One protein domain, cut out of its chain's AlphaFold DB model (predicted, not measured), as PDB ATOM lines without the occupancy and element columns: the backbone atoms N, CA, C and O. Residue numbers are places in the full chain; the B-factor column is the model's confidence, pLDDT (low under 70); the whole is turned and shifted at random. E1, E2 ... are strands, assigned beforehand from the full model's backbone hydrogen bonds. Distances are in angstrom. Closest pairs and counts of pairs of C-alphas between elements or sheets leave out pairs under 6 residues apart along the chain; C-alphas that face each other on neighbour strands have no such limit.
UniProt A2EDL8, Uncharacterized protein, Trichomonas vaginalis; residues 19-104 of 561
ATOM      1  N   GLN A  19     171.132 151.748 238.221       50.41
ATOM      2  CA  GLN A  19     172.057 152.032 237.119       50.41
ATOM      3  C   GLN A  19     172.159 150.857 236.120       50.41
ATOM      4  O   GLN A  19     173.157 150.724 235.422       50.41
ATOM      5  N   THR A  20     171.133 150.003 236.066       62.47
ATOM      6  CA  THR A  20     171.088 148.659 235.509       62.47
ATOM      7  C   THR A  20     170.238 148.574 234.247       62.47
ATOM      8  O   THR A  20     170.526 147.712 233.430       62.47
ATOM      9  N   ILE A  21     169.212 149.420 234.061       70.88
ATOM     10  CA  ILE A  21     168.386 149.440 232.839       70.88
ATOM     11  C   ILE A  21     168.181 150.873 232.357       70.88
ATOM     12  O   ILE A  21     167.726 151.733 233.109       70.88
ATOM     13  N   GLN A  22     168.443 151.112 231.075       77.19
ATOM     14  CA  GLN A  22     168.175 152.385 230.408       77.19
ATOM     15  C   GLN A  22     167.312 152.158 229.169       77.19
ATOM     16  O   GLN A  22     167.598 151.278 228.360       77.19
ATOM     17  N   THR A  23     166.250 152.946 229.008       78.62
ATOM     18  CA  THR A  23     165.375 152.889 227.831       78.62
ATOM     19  C   THR A  23     165.616 154.095 226.933       78.62
ATOM     20  O   THR A  23     165.776 155.223 227.392       78.62
ATOM     21  N   TYR A  24     165.593 153.849 225.628       81.50
ATOM     22  CA  TYR A  24     165.767 154.835 224.570       81.50
ATOM     23  C   TYR A  24     164.577 154.718 223.601       81.50
ATOM     24  O   TYR A  24     164.705 154.127 222.525       81.50
ATOM     25  N   PRO A  25     163.380 155.228 223.967       74.19
ATOM     26  CA  PRO A  25     162.146 154.993 223.207       74.19
ATOM     27  C   PRO A  25     162.197 155.500 221.762       74.19
ATOM     28  O   PRO A  25     161.693 154.831 220.866       74.19
ATOM     29  N   ASN A  26     162.857 156.640 221.524       78.50
ATOM     30  CA  ASN A  26     163.014 157.224 220.184       78.50
ATOM     31  C   ASN A  26     163.895 156.370 219.259       78.50
ATOM     32  O   ASN A  26     163.781 156.461 218.042       78.50
ATOM     33  N   GLU A  27     164.756 155.530 219.834       80.88
ATOM     34  CA  GLU A  27     165.619 154.589 219.115       80.88
ATOM     35  C   GLU A  27     165.037 153.166 219.112       80.88
ATOM     36  O   GLU A  27     165.621 152.254 218.533       80.88
ATOM     37  N   GLY A  28     163.909 152.947 219.803       82.75
ATOM     38  CA  GLY A  28     163.366 151.614 220.047       82.75
ATOM     39  C   GLY A  28     164.362 150.690 220.755       82.75
ATOM     40  O   GLY A  28     164.362 149.489 220.490       82.75
ATOM     41  N   ARG A  29     165.235 151.226 221.614       86.25
ATOM     42  CA  ARG A  29     166.335 150.484 222.246       86.25
ATOM     43  C   ARG A  29     166.175 150.429 223.763       86.25
ATOM     44  O   ARG A  29     165.708 151.380 224.384       86.25
ATOM     45  N   ILE A  30     166.587 149.320 224.362       84.00
ATOM     46  CA  ILE A  30     166.737 149.153 225.808       84.00
ATOM     47  C   ILE A  30     168.118 148.568 226.099       84.00
ATOM     48  O   ILE A  30     168.590 147.700 225.369       84.00
ATOM     49  N   THR A  31     168.771 149.051 227.148       82.19
ATOM     50  CA  THR A  31     170.131 148.667 227.528       82.19
ATOM     51  C   THR A  31     170.157 148.133 228.956       82.19
ATOM     52  O   THR A  31     169.488 148.701 229.818       82.19
ATOM     53  N   ILE A  32     170.936 147.076 229.208       77.12
ATOM     54  CA  ILE A  32     171.121 146.464 230.535       77.12
ATOM     55  C   ILE A  32     172.609 146.477 230.936       77.12
ATOM     56  O   ILE A  32     173.450 145.993 230.177       77.12
ATOM     57  N   THR A  33     172.934 147.027 232.115       66.88
ATOM     58  CA  THR A  33     174.300 147.396 232.551       66.88
ATOM     59  C   THR A  33     174.844 146.702 233.818       66.88
ATOM     60  O   THR A  33     176.050 146.460 233.837       66.88
ATOM     61  N   SER A  34     174.065 146.349 234.866       57.19
ATOM     62  CA  SER A  34     174.638 145.652 236.059       57.19
ATOM     63  C   SER A  34     173.703 144.936 237.075       57.19
ATOM     64  O   SER A  34     172.849 145.557 237.703       57.19
ATOM     65  N   GLN A  35     174.021 143.661 237.331       59.03
ATOM     66  CA  GLN A  35     174.073 142.830 238.565       59.03
ATOM     67  C   GLN A  35     173.071 142.873 239.750       59.03
ATOM     68  O   GLN A  35     172.816 141.792 240.266       59.03
ATOM     69  N   ASN A  36     172.495 143.979 240.231       43.38
ATOM     70  CA  ASN A  36     171.834 143.925 241.559       43.38
ATOM     71  C   ASN A  36     170.294 143.889 241.502       43.38
ATOM     72  O   ASN A  36     169.659 144.862 241.101       43.38
ATOM     73  N   ASP A  37     169.734 142.754 241.940       45.12
ATOM     74  CA  ASP A  37     168.332 142.491 242.300       45.12
ATOM     75  C   ASP A  37     167.264 142.986 241.315       45.12
ATOM     76  O   ASP A  37     166.455 143.876 241.594       45.12
ATOM     77  N   MET A  38     167.170 142.309 240.170       48.50
ATOM     78  CA  MET A  38     166.012 142.400 239.276       48.50
ATOM     79  C   MET A  38     164.809 141.618 239.844       48.50
ATOM     80  O   MET A  38     164.298 140.684 239.232       48.50
ATOM     81  N   ASN A  39     164.311 142.032 241.013       45.03
ATOM     82  CA  ASN A  39     162.944 141.715 241.460       45.03
ATOM     83  C   ASN A  39     161.889 142.578 240.735       45.03
ATOM     84  O   ASN A  39     160.689 142.462 240.983       45.03
ATOM     85  N   SER A  40     162.322 143.457 239.832       49.44
ATOM     86  CA  SER A  40     161.461 144.260 238.976       49.44
ATOM     87  C   SER A  40     161.062 143.482 237.723       49.44
ATOM     88  O   SER A  40     161.905 143.158 236.887       49.44
ATOM     89  N   TYR A  41     159.763 143.237 237.561       53.81
ATOM     90  CA  TYR A  41     159.207 142.725 236.315       53.81
ATOM     91  C   TYR A  41     159.328 143.781 235.214       53.81
ATOM     92  O   TYR A  41     158.622 144.792 235.227       53.81
ATOM     93  N   VAL A  42     160.219 143.555 234.251       59.00
ATOM     94  CA  VAL A  42     160.368 144.439 233.094       59.00
ATOM     95  C   VAL A  42     159.593 143.848 231.924       59.00
ATOM     96  O   VAL A  42     159.897 142.756 231.441       59.00
ATOM     97  N   TYR A  43     158.587 144.598 231.478       62.50
ATOM     98  CA  TYR A  43     157.772 144.292 230.309       62.50
ATOM     99  C   TYR A  43     157.912 145.415 229.286       62.50
ATOM    100  O   TYR A  43     157.767 146.591 229.622       62.50
ATOM    101  N   GLY A  44     158.159 145.066 228.027       67.75
ATOM    102  CA  GLY A  44     158.165 146.056 226.956       67.75
ATOM    103  C   GLY A  44     158.475 145.482 225.581       67.75
ATOM    104  O   GLY A  44     159.137 144.449 225.451       67.75
ATOM    105  N   SER A  45     157.978 146.183 224.563       76.50
ATOM    106  CA  SER A  45     158.299 145.933 223.160       76.50
ATOM    107  C   SER A  45     159.323 146.962 222.704       76.50
ATOM    108  O   SER A  45     159.037 148.160 222.724       76.50
ATOM    109  N   TYR A  46     160.493 146.494 222.290       83.44
ATOM    110  CA  TYR A  46     161.576 147.320 221.760       83.44
ATOM    111  C   TYR A  46     162.067 146.694 220.451       83.44
ATOM    112  O   TYR A  46     161.832 145.522 220.184       83.44
ATOM    113  N   THR A  47     162.751 147.454 219.609       88.44
ATOM    114  CA  THR A  47     163.438 146.884 218.445       88.44
ATOM    115  C   THR A  47     164.681 146.120 218.899       88.44
ATOM    116  O   THR A  47     164.878 144.976 218.486       88.44
ATOM    117  N   THR A  48     165.470 146.719 219.801       89.81
ATOM    118  CA  THR A  48     166.791 146.218 220.202       89.81
ATOM    119  C   THR A  48     166.945 146.150 221.717       89.81
ATOM    120  O   THR A  48     166.686 147.131 222.415       89.81
ATOM    121  N   LEU A  49     167.447 145.018 222.210       87.50
ATOM    122  CA  LEU A  49     167.956 144.831 223.567       87.50
ATOM    123  C   LEU A  49     169.489 144.765 223.525       87.50
ATOM    124  O   LEU A  49     170.052 143.868 222.904       87.50
ATOM    125  N   GLU A  50     170.163 145.712 224.172       86.50
ATOM    126  CA  GLU A  50     171.622 145.782 224.277       86.50
ATOM    127  C   GLU A  50     172.088 145.375 225.681       86.50
ATOM    128  O   GLU A  50     171.686 145.962 226.684       86.50
ATOM    129  N   VAL A  51     172.953 144.368 225.762       81.06
ATOM    130  CA  VAL A  51     173.501 143.830 227.010       81.06
ATOM    131  C   VAL A  51     174.956 144.268 227.118       81.06
ATOM    132  O   VAL A  51     175.781 143.879 226.292       81.06
ATOM    133  N   LEU A  52     175.262 145.098 228.118       73.56
ATOM    134  CA  LEU A  52     176.604 145.638 228.361       73.56
ATOM    135  C   LEU A  52     177.399 144.832 229.395       73.56
ATOM    136  O   LEU A  52     178.620 144.942 229.429       73.56
ATOM    137  N   ASN A  53     176.737 144.025 230.230       66.81
ATOM    138  CA  ASN A  53     177.389 143.137 231.191       66.81
ATOM    139  C   ASN A  53     176.582 141.839 231.345       66.81
ATOM    140  O   ASN A  53     175.367 141.888 231.538       66.81
ATOM    141  N   TYR A  54     177.245 140.691 231.209       60.56
ATOM    142  CA  TYR A  54     176.605 139.387 231.070       60.56
ATOM    143  C   TYR A  54     176.772 138.528 232.327       60.56
ATOM    144  O   TYR A  54     177.888 138.156 232.677       60.56
ATOM    145  N   ASP A  55     175.654 138.164 232.954       57.41
ATOM    146  CA  ASP A  55     175.572 137.104 233.959       57.41
ATOM    147  C   ASP A  55     174.295 136.292 233.688       57.41
ATOM    148  O   ASP A  55     173.204 136.847 233.518       57.41
ATOM    149  N   SER A  56     174.445 134.970 233.604       52.06
ATOM    150  CA  SER A  56     173.350 134.036 233.330       52.06
ATOM    151  C   SER A  56     172.209 134.129 234.357       52.06
ATOM    152  O   SER A  56     171.054 133.942 233.988       52.06
ATOM    153  N   SER A  57     172.480 134.510 235.608       51.94
ATOM    154  CA  SER A  57     171.519 134.459 236.722       51.94
ATOM    155  C   SER A  57     170.403 135.526 236.705       51.94
ATOM    156  O   SER A  57     169.474 135.461 237.509       51.94
ATOM    157  N   VAL A  58     170.445 136.499 235.784       52.19
ATOM    158  CA  VAL A  58     169.766 137.805 235.954       52.19
ATOM    159  C   VAL A  58     168.307 137.885 235.443       52.19
ATOM    160  O   VAL A  58     167.636 138.882 235.693       52.19
ATOM    161  N   MET A  59     167.750 136.877 234.752       54.09
ATOM    162  CA  MET A  59     166.547 137.107 233.908       54.09
ATOM    163  C   MET A  59     165.340 136.181 234.097       54.09
ATOM    164  O   MET A  59     164.440 136.179 233.256       54.09
ATOM    165  N   ASN A  60     165.221 135.483 235.227       54.41
ATOM    166  CA  ASN A  60     164.053 134.625 235.490       54.41
ATOM    167  C   ASN A  60     162.698 135.375 235.494       54.41
ATOM    168  O   ASN A  60     161.654 134.747 235.325       54.41
ATOM    169  N   SER A  61     162.713 136.706 235.642       57.53
ATOM    170  CA  SER A  61     161.521 137.535 235.901       57.53
ATOM    171  C   SER A  61     161.179 138.538 234.784       57.53
ATOM    172  O   SER A  61     160.287 139.367 234.963       57.53
ATOM    173  N   CYS A  62     161.871 138.507 233.637       64.88
ATOM    174  CA  CYS A  62     161.707 139.499 232.562       64.88
ATOM    175  C   CYS A  62     161.034 138.928 231.303       64.88
ATOM    176  O   CYS A  62     161.271 137.780 230.925       64.88
ATOM    177  N   ASN A  63     160.217 139.744 230.623       73.31
ATOM    178  CA  ASN A  63     159.588 139.372 229.353       73.31
ATOM    179  C   ASN A  63     159.718 140.505 228.329       73.31
ATOM    180  O   ASN A  63     159.005 141.512 228.381       73.31
ATOM    181  N   PHE A  64     160.634 140.316 227.388       79.81
ATOM    182  CA  PHE A  64     160.905 141.239 226.304       79.81
ATOM    183  C   PHE A  64     160.315 140.738 224.996       79.81
ATOM    184  O   PHE A  64     160.419 139.566 224.641       79.81
ATOM    185  N   ASN A  65     159.745 141.664 224.239       84.31
ATOM    186  CA  ASN A  65     159.425 141.457 222.839       84.31
ATOM    187  C   ASN A  65     160.404 142.298 222.017       84.31
ATOM    188  O   ASN A  65     160.219 143.511 221.913       84.31
ATOM    189  N   VAL A  66     161.472 141.673 221.515       88.75
ATOM    190  CA  VAL A  66     162.530 142.356 220.754       88.75
ATOM    191  C   VAL A  66     162.926 141.589 219.511       88.75
ATOM    192  O   VAL A  66     162.910 140.364 219.509       88.75
ATOM    193  N   LYS A  67     163.321 142.327 218.471       92.06
ATOM    194  CA  LYS A  67     163.819 141.756 217.215       92.06
ATOM    195  C   LYS A  67     165.325 141.514 217.245       92.06
ATOM    196  O   LYS A  67     165.784 140.549 216.644       92.06
ATOM    197  N   ILE A  68     166.086 142.359 217.942       92.94
ATOM    198  CA  ILE A  68     167.553 142.311 217.964       92.94
ATOM    199  C   ILE A  68     168.054 142.170 219.402       92.94
ATOM    200  O   ILE A  68     167.681 142.960 220.270       92.94
ATOM    201  N   LEU A  69     168.943 141.205 219.638       89.88
ATOM    202  CA  LEU A  69     169.707 141.067 220.877       89.88
ATOM    203  C   LEU A  69     171.186 141.332 220.593       89.88
ATOM    204  O   LEU A  69     171.820 140.605 219.833       89.88
ATOM    205  N   LYS A  70     171.744 142.376 221.202       90.25
ATOM    206  CA  LYS A  70     173.129 142.804 221.001       90.25
ATOM    207  C   LYS A  70     173.938 142.625 222.280       90.25
ATOM    208  O   LYS A  70     173.589 143.200 223.305       90.25
ATOM    209  N   PHE A  71     175.046 141.900 222.196       86.12
ATOM    210  CA  PHE A  71     176.062 141.825 223.244       86.12
ATOM    211  C   PHE A  71     177.168 142.824 222.926       86.12
ATOM    212  O   PHE A  71     177.888 142.677 221.939       86.12
ATOM    213  N   SER A  72     177.285 143.854 223.754       82.69
ATOM    214  CA  SER A  72     178.308 144.885 223.606       82.69
ATOM    215  C   SER A  72     179.512 144.580 224.509       82.69
ATOM    216  O   SER A  72     179.361 143.862 225.500       82.69
ATOM    217  N   PRO A  73     180.717 145.086 224.180       71.00
ATOM    218  CA  PRO A  73     181.915 144.844 224.978       71.00
ATOM    219  C   PRO A  73     181.714 145.274 226.435       71.00
ATOM    220  O   PRO A  73     181.315 146.411 226.693       71.00
ATOM    221  N   SER A  74     181.994 144.367 227.374       64.88
ATOM    222  CA  SER A  74     181.967 144.653 228.812       64.88
ATOM    223  C   SER A  74     183.371 144.984 229.332       64.88
ATOM    224  O   SER A  74     184.363 144.754 228.643       64.88
ATOM    225  N   ILE A  75     183.470 145.487 230.567       57.19
ATOM    226  CA  ILE A  75     184.753 145.707 231.265       57.19
ATOM    227  C   ILE A  75     185.517 144.378 231.454       57.19
ATOM    228  O   ILE A  75     186.745 144.363 231.497       57.19
ATOM    229  N   THR A  76     184.799 143.253 231.511       60.34
ATOM    230  CA  THR A  76     185.353 141.897 231.606       60.34
ATOM    231  C   THR A  76     185.358 141.235 230.226       60.34
ATOM    232  O   THR A  76     184.350 141.243 229.513       60.34
ATOM    233  N   ILE A  77     186.481 140.632 229.823       66.00
ATOM    234  CA  ILE A  77     186.564 139.919 228.542       66.00
ATOM    235  C   ILE A  77     185.773 138.612 228.660       66.00
ATOM    236  O   ILE A  77     186.219 137.653 229.282       66.00
ATOM    237  N   LEU A  78     184.586 138.588 228.061       71.25
ATOM    238  CA  LEU A  78     183.755 137.393 227.955       71.25
ATOM    239  C   LEU A  78     184.145 136.619 226.700       71.25
ATOM    240  O   LEU A  78     183.948 137.102 225.581       71.25
ATOM    241  N   THR A  79     184.683 135.420 226.903       83.00
ATOM    242  CA  THR A  79     185.058 134.489 225.830       83.00
ATOM    243  C   THR A  79     184.001 133.418 225.578       83.00
ATOM    244  O   THR A  79     183.986 132.834 224.497       83.00
ATOM    245  N   THR A  80     183.096 133.179 226.530       84.69
ATOM    246  CA  THR A  80     182.057 132.144 226.446       84.69
ATOM    247  C   THR A  80     180.671 132.742 226.671       84.69
ATOM    248  O   THR A  80     180.465 133.488 227.627       84.69
ATOM    249  N   LEU A  81     179.716 132.396 225.805       84.94
ATOM    250  CA  LEU A  81     178.304 132.772 225.912       84.94
ATOM    251  C   LEU A  81     177.460 131.562 226.350       84.94
ATOM    252  O   LEU A  81     177.568 130.501 225.740       84.94
ATOM    253  N   SER A  82     176.610 131.716 227.375       82.88
ATOM    254  CA  SER A  82     175.738 130.654 227.910       82.88
ATOM    255  C   SER A  82     174.372 131.143 228.424       82.88
ATOM    256  O   SER A  82     174.214 131.606 229.557       82.88
ATOM    257  N   LEU A  83     173.351 131.071 227.572       74.12
ATOM    258  CA  LEU A  83     172.030 131.668 227.803       74.12
ATOM    259  C   LEU A  83     171.060 130.776 228.594       74.12
ATOM    260  O   LEU A  83     169.868 130.766 228.310       74.12
ATOM    261  N   ASN A  84     171.534 130.083 229.633       64.06
ATOM    262  CA  ASN A  84     170.753 129.080 230.384       64.06
ATOM    263  C   ASN A  84     169.358 129.554 230.853       64.06
ATOM    264  O   ASN A  84     168.446 128.745 231.008       64.06
ATOM    265  N   TYR A  85     169.169 130.864 231.038       61.66
ATOM    266  CA  TYR A  85     167.913 131.473 231.491       61.66
ATOM    267  C   TYR A  85     167.251 132.403 230.461       61.66
ATOM    268  O   TYR A  85     166.170 132.931 230.708       61.66
ATOM    269  N   TRP A  86     167.877 132.611 229.301       67.88
ATOM    270  CA  TRP A  86     167.375 133.476 228.239       67.88
ATOM    271  C   TRP A  86     166.797 132.579 227.150       67.88
ATOM    272  O   TRP A  86     167.521 132.054 226.312       67.88
ATOM    273  N   ASN A  87     165.483 132.381 227.178       70.19
ATOM    274  CA  ASN A  87     164.784 131.490 226.256       70.19
ATOM    275  C   ASN A  87     163.618 132.215 225.572       70.19
ATOM    276  O   ASN A  87     163.332 133.386 225.828       70.19
ATOM    277  N   SER A  88     162.890 131.509 224.712       67.50
ATOM    278  CA  SER A  88     161.757 132.085 223.983       67.50
ATOM    279  C   SER A  88     160.566 132.514 224.844       67.50
ATOM    280  O   SER A  88     159.664 133.196 224.353       67.50
ATOM    281  N   LYS A  89     160.539 132.155 226.135       74.06
ATOM    282  CA  LYS A  89     159.541 132.661 227.087       74.06
ATOM    283  C   LYS A  89     159.911 134.053 227.598       74.06
ATOM    284  O   LYS A  89     159.003 134.865 227.799       74.06
ATOM    285  N   THR A  90     161.207 134.315 227.792       75.44
ATOM    286  CA  THR A  90     161.741 135.596 228.281       75.44
ATOM    287  C   THR A  90     161.992 136.589 227.151       75.44
ATOM    288  O   THR A  90     161.814 137.783 227.354       75.44
ATOM    289  N   ILE A  91     162.374 136.122 225.957       81.38
ATOM    290  CA  ILE A  91     162.577 136.963 224.771       81.38
ATOM    291  C   ILE A  91     161.756 136.409 223.608       81.38
ATOM    292  O   ILE A  91     162.048 135.347 223.061       81.38
ATOM    293  N   LYS A  92     160.725 137.153 223.212       84.06
ATOM    294  CA  LYS A  92     159.831 136.821 222.101       84.06
ATOM    295  C   LYS A  92     160.236 137.572 220.839       84.06
ATOM    296  O   LYS A  92     160.667 138.717 220.917       84.06
ATOM    297  N   ASN A  93     160.004 136.935 219.692       87.69
ATOM    298  CA  ASN A  93     160.213 137.489 218.348       87.69
ATOM    299  C   ASN A  93     161.653 137.896 218.001       87.69
ATOM    300  O   ASN A  93     161.850 138.715 217.109       87.69
ATOM    301  N   LEU A  94     162.641 137.290 218.661       91.25
ATOM    302  CA  LEU A  94     164.049 137.511 218.355       91.25
ATOM    303  C   LEU A  94     164.373 137.036 216.934       91.25
ATOM    304  O   LEU A  94     164.192 135.860 216.637       91.25
ATOM    305  N   GLU A  95     164.853 137.947 216.090       94.69
ATOM    306  CA  GLU A  95     165.182 137.726 214.677       94.69
ATOM    307  C   GLU A  95     166.703 137.741 214.432       94.69
ATOM    308  O   GLU A  95     167.190 136.983 213.589       94.69
ATOM    309  N   GLU A  96     167.456 138.554 215.185       95.62
ATOM    310  CA  GLU A  96     168.903 138.746 215.019       95.62
ATOM    311  C   GLU A  96     169.659 138.788 216.357       95.62
ATOM    312  O   GLU A  96     169.228 139.433 217.316       95.62
ATOM    313  N   ILE A  97     170.832 138.146 216.396       93.06
ATOM    314  CA  ILE A  97     171.790 138.238 217.502       93.06
ATOM    315  C   ILE A  97     173.100 138.845 217.002       93.06
ATOM    316  O   ILE A  97     173.713 138.347 216.058       93.06
ATOM    317  N   ILE A  98     173.552 139.900 217.675       92.88
ATOM    318  CA  ILE A  98     174.831 140.565 217.419       92.88
ATOM    319  C   ILE A  98     175.773 140.225 218.572       92.88
ATOM    320  O   ILE A  98     175.532 140.621 219.713       92.88
ATOM    321  N   LEU A  99     176.834 139.477 218.274       90.62
ATOM    322  CA  LEU A  99     177.831 139.057 219.256       90.62
ATOM    323  C   LEU A  99     178.927 140.112 219.441       90.62
ATOM    324  O   LEU A  99     179.284 140.837 218.512       90.62
ATOM    325  N   CYS A 100     179.508 140.144 220.640       87.19
ATOM    326  CA  CYS A 100     180.753 140.859 220.894       87.19
ATOM    327  C   CYS A 100     181.928 140.088 220.253       87.19
ATOM    328  O   CYS A 100     181.986 138.867 220.419       87.19
ATOM    329  N   PRO A 101     182.907 140.752 219.600       87.12
ATOM    330  CA  PRO A 101     184.057 140.082 218.973       87.12
ATOM    331  C   PRO A 101     184.918 139.223 219.917       87.12
ATOM    332  O   PRO A 101     185.670 138.364 219.459       87.12
ATOM    333  N   SER A 102     184.829 139.448 221.232       88.25
ATOM    334  CA  SER A 102     185.550 138.662 222.240       88.25
ATOM    335  C   SER A 102     185.001 137.245 222.429       88.25
ATOM    336  O   SER A 102     185.715 136.402 222.968       88.25
ATOM    337  N   ILE A 103     183.755 136.975 222.020       89.62
ATOM    338  CA  ILE A 103     183.104 135.674 222.212       89.62
ATOM    339  C   ILE A 103     183.734 134.657 221.259       89.62
ATOM    340  O   ILE A 103     183.662 134.808 220.041       89.62
ATOM    341  N   LYS A 104     184.329 133.611 221.833       92.81
ATOM    342  CA  LYS A 104     185.000 132.510 221.132       92.81
ATOM    343  C   LYS A 104     184.233 131.191 221.218       92.81
ATOM    344  O   LYS A 104     184.336 130.379 220.302       92.81
TER     345      LYS A 104
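Overview. This is residues 19 to 104 of the 561 residues of an uncharacterized protein of Trichomonas vaginalis (UniProt A2EDL8). With little regular structure, the printed part winds in stacked turns: E2 to E5 lie side by side along one wall, unnamed links complete the turns, and E1 makes a hairpin with E2. The 86 printed residues include five named strands, E1 to E5 in chain and sheet order, mixed, all strand, holding 29 residues. The whole is compact, radius of gyration of the C-alphas 12.1 A, spans 30 by 26 by 24 A.

Arrangement. E1, residues 21 to 24, and E2, residues 29 to 32, form an antiparallel hairpin; N 22 and O 31, 2.9 A, are within hydrogen-bond range, as are the pairs below. E3, residues 43 to 51, is parallel to E2: N 30 and O 48, 2.9 A. E4, residues 63 to 71, is parallel to E3: N 49 and O 68, 2.8 A. E5, residues 96 to 98, is parallel to E4: N 69 and O 96, 2.9 A. E3 bends by 105 degrees at residue 47, E4 by 97 at 67.

Along the chain. E1 begins at C-alpha 21 (168.386, 149.440, 232.839). E3 is 16.1 A long, E4 17.7 A. E5 ends at C-alpha 98 (174.831, 140.565, 217.419).

Size, cuts and confidence. The printed part has no cut. Links E3 to E4 and E4 to E5 are long. Low-confidence stretches include residues 33 to 44.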